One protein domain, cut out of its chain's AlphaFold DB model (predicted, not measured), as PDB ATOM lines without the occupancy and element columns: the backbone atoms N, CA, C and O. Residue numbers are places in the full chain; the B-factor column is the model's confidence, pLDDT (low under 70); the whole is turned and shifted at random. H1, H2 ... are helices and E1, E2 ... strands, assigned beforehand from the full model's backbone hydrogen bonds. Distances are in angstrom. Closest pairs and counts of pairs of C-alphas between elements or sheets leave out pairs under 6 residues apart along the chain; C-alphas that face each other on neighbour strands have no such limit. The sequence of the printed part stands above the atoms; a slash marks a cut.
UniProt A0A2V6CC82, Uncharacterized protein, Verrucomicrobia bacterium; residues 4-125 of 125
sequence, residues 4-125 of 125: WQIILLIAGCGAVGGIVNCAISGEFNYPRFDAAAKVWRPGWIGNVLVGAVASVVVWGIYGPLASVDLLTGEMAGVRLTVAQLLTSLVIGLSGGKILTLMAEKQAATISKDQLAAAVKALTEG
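AT A GLANCE: This is residues 4 to 125 of the 125 residues of an uncharacterized protein of Verrucomicrobia bacterium (UniProt A0A2V6CC82). What shape do these atoms make? Three helices, H1, H2 and H4, cross one another steeply and pack together as a small core, and from it the long helix H5 sticks out as an arm with residues 103 to 125 standing free. The small hairpin E1 and E2 lies beyond one end of H2, its tip at residues 34 to 39 sticking out, and a long loop follows the short H3 near the other end. How is it made up? The printed part has 122 residues with five named helices and two named strands, in the order H1, E1, E2, H2, H3, H4, H5; the sheet E1 - E2 is antiparallel, and the class is mostly helix. The whole is loose, with a radius of gyration of the C-alphas of 19.2 A, and spans 61 by 48 by 26 A.

IN THESE COORDINATES: Where does the first helix run? H1, residues 4 to 25, begins with C-alpha 4 at (167.480, 154.005, 168.925) and is 30.9 A long. What comes next? Strands E1, residues 32 to 34, and E2, residues 39 to 41, precede H2, residues 43 to 62, 28.4 A long. H3 is residues 64 to 67, and H4, residues 82 to 94, is 18.6 A long. Where does the last helix end? H5, residues 96 to 123, is 41.0 A long and ends with C-alpha 123 at (183.741, 114.516, 138.680).

HOW THE PARTS SIT: What does the hub touch? H2 touches H1, closest at the C-alphas of Gly 18 and Val 48, 4.3 A apart, at a steep tilt of 46 degrees, opposite ways. H2 touches H4 at the C-alphas of Gly 51 and Gly 92, 3.9 A apart, and with residues 47 to 54 alone it touches H5, closest at the C-alphas of Val 50 and Gly 96, 5.8 A apart. H1 touches H4 at the C-alphas of Gly 17 and Gly 92, 3.9 A apart. What stays apart? H1 and H5 are apart, and so are H3 and H4. What do the backbones show? In the hairpin E1 and E2, N 34 and O 39 are 3.4 A apart, within hydrogen-bond range. Every O i to N i+4 pair is within that range in H1, H2, H4 and H5, while H3 is too short for such a pair.

THE WHOLE: How large is it? The two C-alphas farthest apart, those of Tyr 30 and Gly 125, are 61.0 A apart. Is it cut, and which link is long? The printed part has no cut, and the link from H3 to H4, 14 residues, is long. Where is confidence low? The mean pLDDT of the printed part is 70.1, and 47 residues are under 70, among them residues 24 to 44 and 62 to 80.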
ATOM      1  N   TRP A   4     166.701 154.058 167.688       75.56
ATOM      2  CA  TRP A   4     167.480 154.005 168.925       75.56
ATOM      3  C   TRP A   4     166.672 153.502 170.124       75.56
ATOM      4  O   TRP A   4     167.184 152.727 170.927       75.56
ATOM      5  N   GLN A   5     165.395 153.885 170.231       75.31
ATOM      6  CA  GLN A   5     164.520 153.385 171.293       75.31
ATOM      7  C   GLN A   5     164.220 151.896 171.115       75.31
ATOM      8  O   GLN A   5     164.145 151.175 172.103       75.31
ATOM      9  N   ILE A   6     164.079 151.431 169.871       74.62
ATOM     10  CA  ILE A   6     163.835 150.016 169.568       74.62
ATOM     11  C   ILE A   6     165.067 149.177 169.931       74.62
ATOM     12  O   ILE A   6     164.932 148.162 170.612       74.62
ATOM     13  N   ILE A   7     166.264 149.639 169.557       77.12
ATOM     14  CA  ILE A   7     167.533 148.989 169.920       77.12
ATOM     15  C   ILE A   7     167.681 148.899 171.442       77.12
ATOM     16  O   ILE A   7     168.008 147.832 171.955       77.12
ATOM     17  N   LEU A   8     167.395 149.981 172.173       81.94
ATOM     18  CA  LEU A   8     167.454 149.980 173.638       81.94
ATOM     19  C   LEU A   8     166.458 148.999 174.266       81.94
ATOM     20  O   LEU A   8     166.791 148.344 175.250       81.94
ATOM     21  N   LEU A   9     165.261 148.864 173.697       81.81
ATOM     22  CA  LEU A   9     164.231 147.952 174.196       81.81
ATOM     23  C   LEU A   9     164.648 146.487 174.003       81.81
ATOM     24  O   LEU A   9     164.530 145.675 174.917       81.81
ATOM     25  N   ILE A  10     165.222 146.171 172.843       81.88
ATOM     26  CA  ILE A  10     165.734 144.836 172.507       81.88
ATOM     27  C   ILE A  10     166.968 144.494 173.337       81.88
ATOM     28  O   ILE A  10     167.067 143.390 173.867       81.88
ATOM     29  N   ALA A  11     167.885 145.449 173.505       81.88
ATOM     30  CA  ALA A  11     169.032 145.301 174.390       81.88
ATOM     31  C   ALA A  11     168.587 145.084 175.843       81.88
ATOM     32  O   ALA A  11     169.134 144.225 176.527       81.88
ATOM     33  N   GLY A  12     167.562 145.810 176.301       82.31
ATOM     34  CA  GLY A  12     166.975 145.658 177.630       82.31
ATOM     35  C   GLY A  12     166.351 144.280 177.845       82.31
ATOM     36  O   GLY A  12     166.643 143.621 178.841       82.31
ATOM     37  N   CYS A  13     165.554 143.788 176.897       82.50
ATOM     38  CA  CYS A  13     164.982 142.442 176.975       82.50
ATOM     39  C   CYS A  13     166.049 141.343 176.886       82.50
ATOM     40  O   CYS A  13     165.978 140.364 177.629       82.50
ATOM     41  N   GLY A  14     167.082 141.539 176.064       80.62
ATOM     42  CA  GLY A  14     168.260 140.674 176.026       80.62
ATOM     43  C   GLY A  14     169.042 140.662 177.342       80.62
ATOM     44  O   GLY A  14     169.459 139.601 177.805       80.62
ATOM     45  N   ALA A  15     169.188 141.819 177.992       79.62
ATOM     46  CA  ALA A  15     169.816 141.942 179.305       79.62
ATOM     47  C   ALA A  15     169.010 141.201 180.381       79.62
ATOM     48  O   ALA A  15     169.589 140.454 181.167       79.62
ATOM     49  N   VAL A  16     167.677 141.337 180.380       82.50
ATOM     50  CA  VAL A  16     166.784 140.583 181.277       82.50
ATOM     51  C   VAL A  16     166.936 139.079 181.045       82.50
ATOM     52  O   VAL A  16     167.095 138.333 182.008       82.50
ATOM     53  N   GLY A  17     166.977 138.630 179.787       77.31
ATOM     54  CA  GLY A  17     167.273 137.234 179.457       77.31
ATOM     55  C   GLY A  17     168.628 136.772 180.009       77.31
ATOM     56  O   GLY A  17     168.716 135.687 180.577       77.31
ATOM     57  N   GLY A  18     169.662 137.615 179.933       76.75
ATOM     58  CA  GLY A  18     170.987 137.339 180.501       76.75
ATOM     59  C   GLY A  18     170.992 137.232 182.032       76.75
ATOM     60  O   GLY A  18     171.668 136.364 182.583       76.75
ATOM     61  N   ILE A  19     170.189 138.049 182.728       77.50
ATOM     62  CA  ILE A  19     169.986 137.945 184.186       77.50
ATOM     63  C   ILE A  19     169.315 136.612 184.531       77.50
ATOM     64  O   ILE A  19     169.745 135.915 185.451       77.50
ATOM     65  N   VAL A  20     168.277 136.230 183.782       75.69
ATOM     66  CA  VAL A  20     167.582 134.955 183.997       75.69
ATOM     67  C   VAL A  20     168.508 133.773 183.684       75.69
ATOM     68  O   VAL A  20     168.502 132.793 184.423       75.69
ATOM     69  N   ASN A  21     169.377 133.879 182.675       74.38
ATOM     70  CA  ASN A  21     170.391 132.863 182.389       74.38
ATOM     71  C   ASN A  21     171.362 132.664 183.568       74.38
ATOM     72  O   ASN A  21     171.679 131.529 183.921       74.38
ATOM     73  N   CYS A  22     171.794 133.745 184.225       70.00
ATOM     74  CA  CYS A  22     172.582 133.662 185.459       70.00
ATOM     75  C   CYS A  22     171.830 132.978 186.599       70.00
ATOM     76  O   CYS A  22     172.427 132.188 187.330       70.00
ATOM     77  N   ALA A  23     170.537 133.276 186.746       72.81
ATOM     78  CA  ALA A  23     169.694 132.663 187.765       72.81
ATOM     79  C   ALA A  23     169.519 131.151 187.522       72.81
ATOM     80  O   ALA A  23     169.629 130.371 188.461       72.81
ATOM     81  N   ILE A  24     169.314 130.733 186.267       69.69
ATOM     82  CA  ILE A  24     169.164 129.318 185.883       69.69
ATOM     83  C   ILE A  24     170.492 128.562 185.994       69.69
ATOM     84  O   ILE A  24     170.522 127.432 186.472       69.69
ATOM     85  N   SER A  25     171.595 129.179 185.570       65.62
ATOM     86  CA  SER A  25     172.916 128.539 185.570       65.62
ATOM     87  C   SER A  25     173.531 128.440 186.973       65.62
ATOM     88  O   SER A  25     174.570 127.811 187.138       65.62
ATOM     89  N   GLY A  26     172.928 129.075 187.989       59.00
ATOM     90  CA  GLY A  26     173.485 129.147 189.345       59.00
ATOM     91  C   GLY A  26     174.782 129.964 189.434       59.00
ATOM     92  O   GLY A  26     175.434 129.996 190.474       59.00
ATOM     93  N   GLU A  27     175.155 130.657 188.355       62.34
ATOM     94  CA  GLU A  27     176.397 131.420 188.214       62.34
ATOM     95  C   GLU A  27     176.199 132.894 188.594       62.34
ATOM     96  O   GLU A  27     176.664 133.807 187.907       62.34
ATOM     97  N   PHE A  28     175.564 133.159 189.738       57.69
ATOM     98  CA  PHE A  28     175.563 134.492 190.361       57.69
ATOM     99  C   PHE A  28     176.920 134.808 191.022       57.69
ATOM    100  O   PHE A  28     177.014 135.393 192.100       57.69
ATOM    101  N   ASN A  29     178.009 134.392 190.377       56.12
ATOM    102  CA  ASN A  29     179.354 134.665 190.840       56.12
ATOM    103  C   ASN A  29     179.684 136.137 190.583       56.12
ATOM    104  O   ASN A  29     179.563 136.643 189.462       56.12
ATOM    105  N   TYR A  30     180.108 136.825 191.644       53.81
ATOM    106  CA  TYR A  30     180.649 138.177 191.555       53.81
ATOM    107  C   TYR A  30     181.845 138.208 190.590       53.81
ATOM    108  O   TYR A  30     182.603 137.231 190.559       53.81
ATOM    109  N   PRO A  31     182.045 139.306 189.833       57.97
ATOM    110  CA  PRO A  31     183.208 139.461 188.969       57.97
ATOM    111  C   PRO A  31     184.472 139.246 189.797       57.97
ATOM    112  O   PRO A  31     184.794 140.047 190.677       57.97
ATOM    113  N   ARG A  32     185.168 138.134 189.558       53.78
ATOM    114  CA  ARG A  32     186.422 137.818 190.238       53.78
ATOM    115  C   ARG A  32     187.548 137.926 189.234       53.78
ATOM    116  O   ARG A  32     187.516 137.336 188.154       53.78
ATOM    117  N   PHE A  33     188.546 138.710 189.614       54.00
ATOM    118  CA  PHE A  33     189.826 138.705 188.940       54.00
ATOM    119  C   PHE A  33     190.600 137.502 189.468       54.00
ATOM    120  O   PHE A  33     190.969 137.465 190.642       54.00
ATOM    121  N   ASP A  34     190.774 136.485 188.630       53.50
ATOM    122  CA  ASP A  34     191.538 135.309 189.014       53.50
ATOM    123  C   ASP A  34     193.024 135.613 188.800       53.50
ATOM    124  O   ASP A  34     193.541 135.562 187.679       53.50
ATOM    125  N   ALA A  35     193.703 136.021 189.874       53.53
ATOM    126  CA  ALA A  35     195.105 136.434 189.832       53.53
ATOM    127  C   ALA A  35     196.047 135.293 189.406       53.53
ATOM    128  O   ALA A  35     197.119 135.567 188.872       53.53
ATOM    129  N   ALA A  36     195.637 134.029 189.584       57.03
ATOM    130  CA  ALA A  36     196.425 132.857 189.203       57.03
ATOM    131  C   ALA A  36     196.385 132.584 187.691       57.03
ATOM    132  O   ALA A  36     197.394 132.205 187.103       57.03
ATOM    133  N   ALA A  37     195.236 132.814 187.047       59.41
ATOM    134  CA  ALA A  37     195.078 132.626 185.605       59.41
ATOM    135  C   ALA A  37     195.318 133.914 184.798       59.41
ATOM    136  O   ALA A  37     195.436 133.850 183.577       59.41
ATOM    137  N   LYS A  38     195.367 135.091 185.448       58.69
ATOM    138  CA  LYS A  38     195.383 136.410 184.781       58.69
ATOM    139  C   LYS A  38     194.174 136.621 183.851       58.69
ATOM    140  O   LYS A  38     194.219 137.443 182.939       58.69
ATOM    141  N   VAL A  39     193.086 135.884 184.088       56.75
ATOM    142  CA  VAL A  39     191.855 135.928 183.295       56.75
ATOM    143  C   VAL A  39     190.776 136.638 184.099       56.75
ATOM    144  O   VAL A  39     190.449 136.254 185.225       56.75
ATOM    145  N   TRP A  40     190.198 137.677 183.502       52.56
ATOM    146  CA  TRP A  40     189.022 138.333 184.051       52.56
ATOM    147  C   TRP A  40     187.799 137.450 183.805       52.56
ATOM    148  O   TRP A  40     187.460 137.165 182.658       52.56
ATOM    149  N   ARG A  41     187.145 136.994 184.880       62.88
ATOM    150  CA  ARG A  41     185.878 136.260 184.796       62.88
ATOM    151  C   ARG A  41     184.747 137.231 185.139       62.88
ATOM    152  O   ARG A  41     184.503 137.473 186.324       62.88
ATOM    153  N   PRO A  42     184.060 137.811 184.139       62.56
ATOM    154  CA  PRO A  42     183.081 138.876 184.359       62.56
ATOM    155  C   PRO A  42     181.792 138.417 185.071       62.56
ATOM    156  O   PRO A  42     180.938 139.253 185.366       62.56
ATOM    157  N   GLY A  43     181.658 137.126 185.403       69.19
ATOM    158  CA  GLY A  43     180.556 136.600 186.211       69.19
ATOM    159  C   GLY A  43     179.190 136.960 185.628       69.19
ATOM    160  O   GLY A  43     178.993 136.914 184.412       69.19
ATOM    161  N   TRP A  44     178.265 137.378 186.493       66.94
ATOM    162  CA  TRP A  44     176.901 137.718 186.078       66.94
ATOM    163  C   TRP A  44     176.820 138.929 185.134       66.94
ATOM    164  O   TRP A  44     176.038 138.924 184.187       66.94
ATOM    165  N   ILE A  45     177.682 139.935 185.318       73.44
ATOM    166  CA  ILE A  45     177.747 141.126 184.451       73.44
ATOM    167  C   ILE A  45     178.147 140.756 183.021       73.44
ATOM    168  O   ILE A  45     177.617 141.324 182.065       73.44
ATOM    169  N   GLY A  46     179.033 139.768 182.866       70.94
ATOM    170  CA  GLY A  46     179.410 139.237 181.559       70.94
ATOM    171  C   GLY A  46     178.213 138.650 180.818       70.94
ATOM    172  O   GLY A  46     177.962 139.012 179.674       70.94
ATOM    173  N   ASN A  47     177.425 137.809 181.485       72.00
ATOM    174  CA  ASN A  47     176.250 137.180 180.881       72.00
ATOM    175  C   ASN A  47     175.158 138.192 180.503       72.00
ATOM    176  O   ASN A  47     174.534 138.046 179.453       72.00
ATOM    177  N   VAL A  48     174.959 139.243 181.303       77.06
ATOM    178  CA  VAL A  48     174.001 140.320 180.997       77.06
ATOM    179  C   VAL A  48     174.444 141.133 179.781       77.06
ATOM    180  O   VAL A  48     173.648 141.350 178.867       77.06
ATOM    181  N   LEU A  49     175.715 141.544 179.731       79.25
ATOM    182  CA  LEU A  49     176.270 142.277 178.587       79.25
ATOM    183  C   LEU A  49     176.246 141.435 177.313       79.25
ATOM    184  O   LEU A  49     175.823 141.916 176.263       79.25
ATOM    185  N   VAL A  50     176.651 140.169 177.401       78.12
ATOM    186  CA  VAL A  50     176.641 139.250 176.261       78.12
ATOM    187  C   VAL A  50     175.210 138.994 175.787       78.12
ATOM    188  O   VAL A  50     174.975 139.007 174.584       78.12
ATOM    189  N   GLY A  51     174.239 138.831 176.693       79.06
ATOM    190  CA  GLY A  51     172.824 138.682 176.340       79.06
ATOM    191  C   GLY A  51     172.245 139.919 175.646       79.06
ATOM    192  O   GLY A  51     171.548 139.788 174.636       79.06
ATOM    193  N   ALA A  52     172.585 141.119 176.121       78.06
ATOM    194  CA  ALA A  52     172.187 142.376 175.489       78.06
ATOM    195  C   ALA A  52     172.777 142.519 174.077       78.06
ATOM    196  O   ALA A  52     172.046 142.780 173.121       78.06
ATOM    197  N   VAL A  53     174.086 142.285 173.925       78.94
ATOM    198  CA  VAL A  53     174.785 142.390 172.635       78.94
ATOM    199  C   VAL A  53     174.296 141.325 171.655       78.94
ATOM    200  O   VAL A  53     173.960 141.655 170.520       78.94
ATOM    201  N   ALA A  54     174.186 140.066 172.085       77.81
ATOM    202  CA  ALA A  54     173.706 138.976 171.239       77.81
ATOM    203  C   ALA A  54     172.300 139.268 170.702       77.81
ATOM    204  O   ALA A  54     172.035 139.080 169.518       77.81
ATOM    205  N   SER A  55     171.412 139.790 171.549       78.62
ATOM    206  CA  SER A  55     170.032 140.103 171.166       78.62
ATOM    207  C   SER A  55     169.950 141.199 170.110       78.62
ATOM    208  O   SER A  55     169.177 141.079 169.161       78.62
ATOM    209  N   VAL A  56     170.787 142.234 170.229       78.12
ATOM    210  CA  VAL A  56     170.883 143.304 169.226       78.12
ATOM    211  C   VAL A  56     171.460 142.780 167.914       78.12
ATOM    212  O   VAL A  56     170.913 143.074 166.856       78.12
ATOM    213  N   VAL A  57     172.525 141.974 167.966       76.38
ATOM    214  CA  VAL A  57     173.167 141.410 166.768       76.38
ATOM    215  C   VAL A  57     172.197 140.514 166.000       76.38
ATOM    216  O   VAL A  57     172.021 140.679 164.796       76.38
ATOM    217  N   VAL A  58     171.515 139.602 166.688       75.25
ATOM    218  CA  VAL A  58     170.581 138.665 166.048       75.25
ATOM    219  C   VAL A  58     169.348 139.393 165.517       75.25
ATOM    220  O   VAL A  58     168.881 139.080 164.425       75.25
ATOM    221  N   TRP A  59     168.848 140.409 166.223       76.44
ATOM    222  CA  TRP A  59     167.789 141.256 165.678       76.44
ATOM    223  C   TRP A  59     168.257 142.095 164.480       76.44
ATOM    224  O   TRP A  59     167.479 142.320 163.560       76.44
ATOM    225  N   GLY A  60     169.518 142.520 164.442       71.94
ATOM    226  CA  GLY A  60     170.096 143.201 163.283       71.94
ATOM    227  C   GLY A  60     170.186 142.298 162.050       71.94
ATOM    228  O   GLY A  60     169.856 142.734 160.954       71.94
ATOM    229  N   ILE A  61     170.582 141.034 162.236       70.12
ATOM    230  CA  ILE A  61     170.771 140.061 161.145       70.12
ATOM    231  C   ILE A  61     169.436 139.509 160.625       70.12
ATOM    232  O   ILE A  61     169.261 139.365 159.419       70.12
ATOM    233  N   TYR A  62     168.508 139.167 161.521       67.94
ATOM    234  CA  TYR A  62     167.262 138.468 161.169       67.94
ATOM    235  C   TYR A  62     166.010 139.343 161.268       67.94
ATOM    236  O   TYR A  62     164.913 138.908 160.913       67.94
ATOM    237  N   GLY A  63     166.141 140.552 161.804       66.50
ATOM    238  CA  GLY A  63     165.047 141.499 161.943       66.50
ATOM    239  C   GLY A  63     164.954 142.486 160.778       66.50
ATOM    240  O   GLY A  63     165.680 142.390 159.791       66.50
ATOM    241  N   PRO A  64     164.073 143.492 160.901       61.56
ATOM    242  CA  PRO A  64     163.785 144.464 159.849       61.56
ATOM    243  C   PRO A  64     164.973 145.390 159.568       61.56
ATOM    244  O   PRO A  64     164.971 146.089 158.562       61.56
ATOM    245  N   LEU A  65     165.989 145.396 160.446       57.88
ATOM    246  CA  LEU A  65     167.240 146.127 160.241       57.88
ATOM    247  C   LEU A  65     168.068 145.584 159.079       57.88
ATOM    248  O   LEU A  65     168.780 146.362 158.458       57.88
ATOM    249  N   ALA A  66     167.941 144.298 158.748       55.00
ATOM    250  CA  ALA A  66     168.580 143.728 157.563       55.00
ATOM    251  C   ALA A  66     168.034 144.334 156.258       55.00
ATOM    252  O   ALA A  66     168.674 144.251 155.215       55.00
ATOM    253  N   SER A  67     166.844 144.937 156.316       54.66
ATOM    254  CA  SER A  67     166.191 145.619 155.199       54.66
ATOM    255  C   SER A  67     166.459 147.129 155.177       54.66
ATOM    256  O   SER A  67     165.941 147.812 154.298       54.66
ATOM    257  N   VAL A  68     167.220 147.660 156.144       57.00
ATOM    258  CA  VAL A  68     167.600 149.077 156.189       57.00
ATOM    259  C   VAL A  68     168.899 149.246 155.419       57.00
ATOM    260  O   VAL A  68     169.954 148.763 155.827       57.00
ATOM    261  N   ASP A  69     168.814 149.953 154.302       52.53
ATOM    262  CA  ASP A  69     169.972 150.271 153.485       52.53
ATOM    263  C   ASP A  69     170.732 151.458 154.105       52.53
ATOM    264  O   ASP A  69     170.250 152.594 154.173       52.53
ATOM    265  N   LEU A  70     171.928 151.172 154.629       55.34
ATOM    266  CA  LEU A  70     172.775 152.140 155.335       55.34
ATOM    267  C   LEU A  70     173.309 153.246 154.409       55.34
ATOM    268  O   LEU A  70     173.747 154.284 154.903       55.34
ATOM    269  N   LEU A  71     173.284 153.030 153.089       52.50
ATOM    270  CA  LEU A  71     173.799 153.965 152.082       52.50
ATOM    271  C   LEU A  71     172.759 154.992 151.628       52.50
ATOM    272  O   LEU A  71     173.117 156.124 151.312       52.50
ATOM    273  N   THR A  72     171.483 154.613 151.598       54.44
ATOM    274  CA  THR A  72     170.386 155.469 151.120       54.44
ATOM    275  C   THR A  72     169.596 156.104 152.263       54.44
ATOM    276  O   THR A  72     168.924 157.113 152.057       54.44
ATOM    277  N   GLY A  73     169.705 155.572 153.488       53.81
ATOM    278  CA  GLY A  73     169.065 156.140 154.677       53.81
ATOM    279  C   GLY A  73     167.537 156.023 154.680       53.81
ATOM    280  O   GLY A  73     166.888 156.538 155.595       53.81
ATOM    281  N   GLU A  74     166.949 155.335 153.696       48.78
ATOM    282  CA  GLU A  74     165.520 155.049 153.666       48.78
ATOM    283  C   GLU A  74     165.182 154.016 154.742       48.78
ATOM    284  O   GLU A  74     165.407 152.811 154.618       48.78
ATOM    285  N   MET A  75     164.615 154.505 155.844       54.41
ATOM    286  CA  MET A  75     164.052 153.646 156.873       54.41
ATOM    287  C   MET A  75     162.713 153.094 156.383       54.41
ATOM    288  O   MET A  75     161.658 153.679 156.633       54.41
ATOM    289  N   ALA A  76     162.746 151.944 155.705       54.19
ATOM    290  CA  ALA A  76     161.550 151.135 155.497       54.19
ATOM    291  C   ALA A  76     160.898 150.899 156.868       54.19
ATOM    292  O   ALA A  76     161.549 150.405 157.787       54.19
ATOM    293  N   GLY A  77     159.645 151.344 157.029       56.00
ATOM    294  CA  GLY A  77     158.972 151.502 158.322       56.00
ATOM    295  C   GLY A  77     159.229 150.354 159.300       56.00
ATOM    296  O   GLY A  77     158.588 149.305 159.229       56.00
ATOM    297  N   VAL A  78     160.159 150.575 160.233       58.94
ATOM    298  CA  VAL A  78     160.597 149.567 161.201       58.94
ATOM    299  C   VAL A  78     159.449 149.291 162.166       58.94
ATOM    300  O   VAL A  78     159.122 150.108 163.029       58.94
ATOM    301  N   ARG A  79     158.807 148.129 162.014       62.16
ATOM    302  CA  ARG A  79     157.761 147.647 162.920       62.16
ATOM    303  C   ARG A  79     158.355 146.634 163.889       62.16
ATOM    304  O   ARG A  79     158.818 145.575 163.475       62.16
ATOM    305  N   LEU A  80     158.304 146.962 165.177       61.69
ATOM    306  CA  LEU A  80     158.657 146.040 166.251       61.69
ATOM    307  C   LEU A  80     157.471 145.105 166.512       61.69
ATOM    308  O   LEU A  80     156.387 145.563 166.872       61.69
ATOM    309  N   THR A  81     157.663 143.802 166.319       73.50
ATOM    310  CA  THR A  81     156.640 142.793 166.630       73.50
ATOM    311  C   THR A  81     156.896 142.166 167.998       73.50
ATOM    312  O   THR A  81     158.037 142.086 168.456       73.50
ATOM    313  N   VAL A  82     155.841 141.666 168.652       68.12
ATOM    314  CA  VAL A  82     155.967 140.931 169.929       68.12
ATOM    315  C   VAL A  82     156.901 139.728 169.777       68.12
ATOM    316  O   VAL A  82     157.674 139.431 170.682       68.12
ATOM    317  N   ALA A  83     156.897 139.090 168.601       70.38
ATOM    318  CA  ALA A  83     157.819 138.011 168.275       70.38
ATOM    319  C   ALA A  83     159.285 138.449 168.426       70.38
ATOM    320  O   ALA A  83     160.031 137.771 169.114       70.38
ATOM    321  N   GLN A  84     159.686 139.606 167.886       71.56
ATOM    322  CA  GLN A  84     161.067 140.107 167.996       71.56
ATOM    323  C   GLN A  84     161.479 140.390 169.443       71.56
ATOM    324  O   GLN A  84     162.612 140.120 169.842       71.56
ATOM    325  N   LEU A  85     160.535 140.886 170.239       74.75
ATOM    326  CA  LEU A  85     160.707 141.128 171.666       74.75
ATOM    327  C   LEU A  85     160.942 139.814 172.429       74.75
ATOM    328  O   LEU A  85     161.908 139.693 173.181       74.75
ATOM    329  N   LEU A  86     160.128 138.789 172.172       72.69
ATOM    330  CA  LEU A  86     160.295 137.463 172.773       72.69
ATOM    331  C   LEU A  86     161.560 136.750 172.276       72.69
ATOM    332  O   LEU A  86     162.255 136.117 173.067       72.69
ATOM    333  N   THR A  87     161.911 136.894 170.997       75.06
ATOM    334  CA  THR A  87     163.155 136.348 170.444       75.06
ATOM    335  C   THR A  87     164.365 136.962 171.145       75.06
ATOM    336  O   THR A  87     165.260 136.221 171.540       75.06
ATOM    337  N   SER A  88     164.372 138.278 171.391       76.31
ATOM    338  CA  SER A  88     165.447 138.945 172.143       76.31
ATOM    339  C   SER A  88     165.610 138.398 173.567       76.31
ATOM    340  O   SER A  88     166.726 138.149 174.013       76.31
ATOM    341  N   LEU A  89     164.507 138.089 174.254       75.69
ATOM    342  CA  LEU A  89     164.550 137.456 175.572       75.69
ATOM    343  C   LEU A  89     165.193 136.057 175.508       75.69
ATOM    344  O   LEU A  89     166.047 135.731 176.327       75.69
ATOM    345  N   VAL A  90     164.816 135.240 174.518       77.38
ATOM    346  CA  VAL A  90     165.354 133.878 174.320       77.38
ATOM    347  C   VAL A  90     166.843 133.897 173.961       77.38
ATOM    348  O   VAL A  90     167.612 133.053 174.426       77.38
ATOM    349  N   ILE A  91     167.273 134.879 173.168       80.44
ATOM    350  CA  ILE A  91     168.687 135.087 172.840       80.44
ATOM    351  C   ILE A  91     169.466 135.475 174.100       80.44
ATOM    352  O   ILE A  91     170.513 134.888 174.370       80.44
ATOM    353  N   GLY A  92     168.922 136.385 174.912       77.75
ATOM    354  CA  GLY A  92     169.475 136.733 176.218       77.75
ATOM    355  C   GLY A  92     169.614 135.524 177.149       77.75
ATOM    356  O   GLY A  92     170.668 135.338 177.753       77.75
ATOM    357  N   LEU A  93     168.589 134.663 177.205       74.19
ATOM    358  CA  LEU A  93     168.598 133.409 177.972       74.19
ATOM    359  C   LEU A  93     169.687 132.440 177.501       74.19
ATOM    360  O   LEU A  93     170.294 131.744 178.304       74.19
ATOM    361  N   SER A  94     169.948 132.399 176.198       75.00
ATOM    362  CA  SER A  94     170.982 131.537 175.619       75.00
ATOM    363  C   SER A  94     172.397 132.114 175.797       75.00
ATOM    364  O   SER A  94     173.386 131.378 175.718       75.00
ATOM    365  N   GLY A  95     172.511 133.424 176.052       73.25
ATOM    366  CA  GLY A  95     173.771 134.132 176.257       73.25
ATOM    367  C   GLY A  95     174.720 134.011 175.061       73.25
ATOM    368  O   GLY A  95     174.301 133.995 173.908       73.25
ATOM    369  N   GLY A  96     176.024 133.889 175.326       65.06
ATOM    370  CA  GLY A  96     177.047 133.783 174.274       65.06
ATOM    371  C   GLY A  96     177.001 132.479 173.473       65.06
ATOM    372  O   GLY A  96     177.487 132.445 172.346       65.06
ATOM    373  N   LYS A  97     176.364 131.425 174.007       71.00
ATOM    374  CA  LYS A  97     176.281 130.112 173.344       71.00
ATOM    375  C   LYS A  97     175.594 130.207 171.988       71.00
ATOM    376  O   LYS A  97     175.992 129.520 171.056       71.00
ATOM    377  N   ILE A  98     174.592 131.075 171.856       73.25
ATOM    378  CA  ILE A  98     173.860 131.243 170.598       73.25
ATOM    379  C   ILE A  98     174.747 131.844 169.500       73.25
ATOM    380  O   ILE A  98     174.652 131.429 168.349       73.25
ATOM    381  N   LEU A  99     175.654 132.760 169.859       68.31
ATOM    382  CA  LEU A  99     176.618 133.348 168.931       68.31
ATOM    383  C   LEU A  99     177.665 132.315 168.508       68.31
ATOM    384  O   LEU A  99     177.965 132.210 167.321       68.31
ATOM    385  N   THR A 100     178.164 131.506 169.448       74.50
ATOM    386  CA  THR A 100     179.082 130.399 169.139       74.50
ATOM    387  C   THR A 100     178.428 129.377 168.210       74.50
ATOM    388  O   THR A 100     179.002 129.045 167.179       74.50
ATOM    389  N   LEU A 101     177.197 128.951 168.504       73.69
ATOM    390  CA  LEU A 101     176.442 128.017 167.661       73.69
ATOM    391  C   LEU A 101     176.183 128.582 166.257       73.69
ATOM    392  O   LEU A 101     176.211 127.843 165.274       73.69
ATOM    393  N   MET A 102     175.941 129.890 166.142       69.06
ATOM    394  CA  MET A 102     175.814 130.551 164.842       69.06
ATOM    395  C   MET A 102     177.132 130.545 164.067       69.06
ATOM    396  O   MET A 102     177.128 130.187 162.889       69.06
ATOM    397  N   ALA A 103     178.249 130.872 164.720       72.56
ATOM    398  CA  ALA A 103     179.571 130.836 164.102       72.56
ATOM    399  C   ALA A 103     179.949 129.416 163.642       72.56
ATOM    400  O   ALA A 103     180.406 129.234 162.515       72.56
ATOM    401  N   GLU A 104     179.688 128.399 164.468       77.06
ATOM    402  CA  GLU A 104     179.910 126.988 164.128       77.06
ATOM    403  C   GLU A 104     179.058 126.547 162.936       77.06
ATOM    404  O   GLU A 104     179.561 125.921 162.003       77.06
ATOM    405  N   LYS A 105     177.771 126.913 162.922       76.56
ATOM    406  CA  LYS A 105     176.876 126.591 161.808       76.56
ATOM    407  C   LYS A 105     177.338 127.254 160.509       76.56
ATOM    408  O   LYS A 105     177.276 126.628 159.454       76.56
ATOM    409  N   GLN A 106     177.816 128.494 160.580       73.25
ATOM    410  CA  GLN A 106     178.328 129.220 159.422       73.25
ATOM    411  C   GLN A 106     179.628 128.597 158.896       73.25
ATOM    412  O   GLN A 106     179.749 128.370 157.693       73.25
ATOM    413  N   ALA A 107     180.550 128.233 159.789       67.88
ATOM    414  CA  ALA A 107     181.765 127.506 159.432       67.88
ATOM    415  C   ALA A 107     181.447 126.154 158.768       67.88
ATOM    416  O   ALA A 107     182.019 125.826 157.732       67.88
ATOM    417  N   ALA A 108     180.477 125.405 159.302       72.19
ATOM    418  CA  ALA A 108     180.064 124.118 158.746       72.19
ATOM    419  C   ALA A 108     179.452 124.234 157.340       72.19
ATOM    420  O   ALA A 108     179.690 123.366 156.498       72.19
ATOM    421  N   THR A 109     178.678 125.289 157.061       76.69
ATOM    422  CA  THR A 109     178.153 125.551 155.710       76.69
ATOM    423  C   THR A 109     179.289 125.822 154.725       76.69
ATOM    424  O   THR A 109     179.339 125.187 153.677       76.69
ATOM    425  N   ILE A 110     180.254 126.670 155.098       76.44
ATOM    426  CA  ILE A 110     181.420 126.978 154.254       76.44
ATOM    427  C   ILE A 110     182.213 125.703 153.938       76.44
ATOM    428  O   ILE A 110     182.584 125.473 152.788       76.44
ATOM    429  N   SER A 111     182.435 124.837 154.931       75.69
ATOM    430  CA  SER A 111     183.124 123.562 154.713       75.69
ATOM    431  C   SER A 111     182.367 122.636 153.757       75.69
ATOM    432  O   SER A 111     182.995 121.978 152.931       75.69
ATOM    433  N   LYS A 112     181.029 122.583 153.832       82.12
ATOM    434  CA  LYS A 112     180.211 121.786 152.902       82.12
ATOM    435  C   LYS A 112     180.286 122.318 151.475       82.12
ATOM    436  O   LYS A 112     180.425 121.514 150.558       82.12
ATOM    437  N   ASP A 113     180.245 123.634 151.295       82.06
ATOM    438  CA  ASP A 113     180.337 124.262 149.973       82.06
ATOM    439  C   ASP A 113     181.704 124.003 149.327       82.06
ATOM    440  O   ASP A 113     181.782 123.649 148.151       82.06
ATOM    441  N   GLN A 114     182.786 124.082 150.109       82.50
ATOM    442  CA  GLN A 114     184.132 123.727 149.648       82.50
ATOM    443  C   GLN A 114     184.248 122.245 149.277       82.50
ATOM    444  O   GLN A 114     184.852 121.912 148.258       82.50
ATOM    445  N   LEU A 115     183.643 121.353 150.069       75.75
ATOM    446  CA  LEU A 115     183.631 119.921 149.779       75.75
ATOM    447  C   LEU A 115     182.831 119.618 148.504       75.75
ATOM    448  O   LEU A 115     183.284 118.845 147.667       75.75
ATOM    449  N   ALA A 116     181.674 120.257 148.323       83.50
ATOM    450  CA  ALA A 116     180.860 120.122 147.119       83.50
ATOM    451  C   ALA A 116     181.600 120.637 145.873       83.50
ATOM    452  O   ALA A 116     181.574 119.981 144.833       83.50
ATOM    453  N   ALA A 117     182.312 121.763 145.986       82.00
ATOM    454  CA  ALA A 117     183.147 122.296 144.913       82.00
ATOM    455  C   ALA A 117     184.308 121.349 144.556       82.00
ATOM    456  O   ALA A 117     184.565 121.116 143.376       82.00
ATOM    457  N   ALA A 118     184.969 120.757 145.555       79.06
ATOM    458  CA  ALA A 118     186.046 119.790 145.345       79.06
ATOM    459  C   ALA A 118     185.546 118.480 144.714       79.06
ATOM    460  O   ALA A 118     186.174 117.964 143.793       79.06
ATOM    461  N   VAL A 119     184.395 117.960 145.161       85.56
ATOM    462  CA  VAL A 119     183.770 116.770 144.563       85.56
ATOM    463  C   VAL A 119     183.400 117.040 143.110       85.56
ATOM    464  O   VAL A 119     183.715 116.219 142.254       85.56
ATOM    465  N   LYS A 120     182.805 118.202 142.812       83.62
ATOM    466  CA  LYS A 120     182.445 118.594 141.446       83.62
ATOM    467  C   LYS A 120     183.676 118.709 140.536       83.62
ATOM    468  O   LYS A 120     183.663 118.169 139.438       83.62
ATOM    469  N   ALA A 121     184.765 119.305 141.024       81.56
ATOM    470  CA  ALA A 121     186.033 119.380 140.292       81.56
ATOM    471  C   ALA A 121     186.659 117.999 140.009       81.56
ATOM    472  O   ALA A 121     187.331 117.836 138.998       81.56
ATOM    473  N   LEU A 122     186.425 117.006 140.875       77.44
ATOM    474  CA  LEU A 122     186.868 115.619 140.678       77.44
ATOM    475  C   LEU A 122     185.942 114.792 139.774       77.44
ATOM    476  O   LEU A 122     186.354 113.733 139.319       77.44
ATOM    477  N   THR A 123     184.694 115.221 139.561       78.69
ATOM    478  CA  THR A 123     183.741 114.516 138.680       78.69
ATOM    479  C   THR A 123     183.684 115.095 137.266       78.69
ATOM    480  O   THR A 123     183.220 114.409 136.362       78.69
ATOM    481  N   GLU A 124     184.131 116.339 137.071       64.56
ATOM    482  CA  GLU A 124     184.192 117.013 135.764       64.56
ATOM    483  C   GLU A 124     185.581 116.931 135.084       64.56
ATOM    484  O   GLU A 124     185.724 117.425 133.964       64.56
ATOM    485  N   GLY A 125     186.585 116.318 135.728       52.84
ATOM    486  CA  GLY A 125     187.917 116.033 135.163       52.84
ATOM    487  C   GLY A 125     188.115 114.556 134.852       52.84
ATOM    488  O   GLY A 125     188.814 114.269 133.855       52.84
TER     489      GLY A 125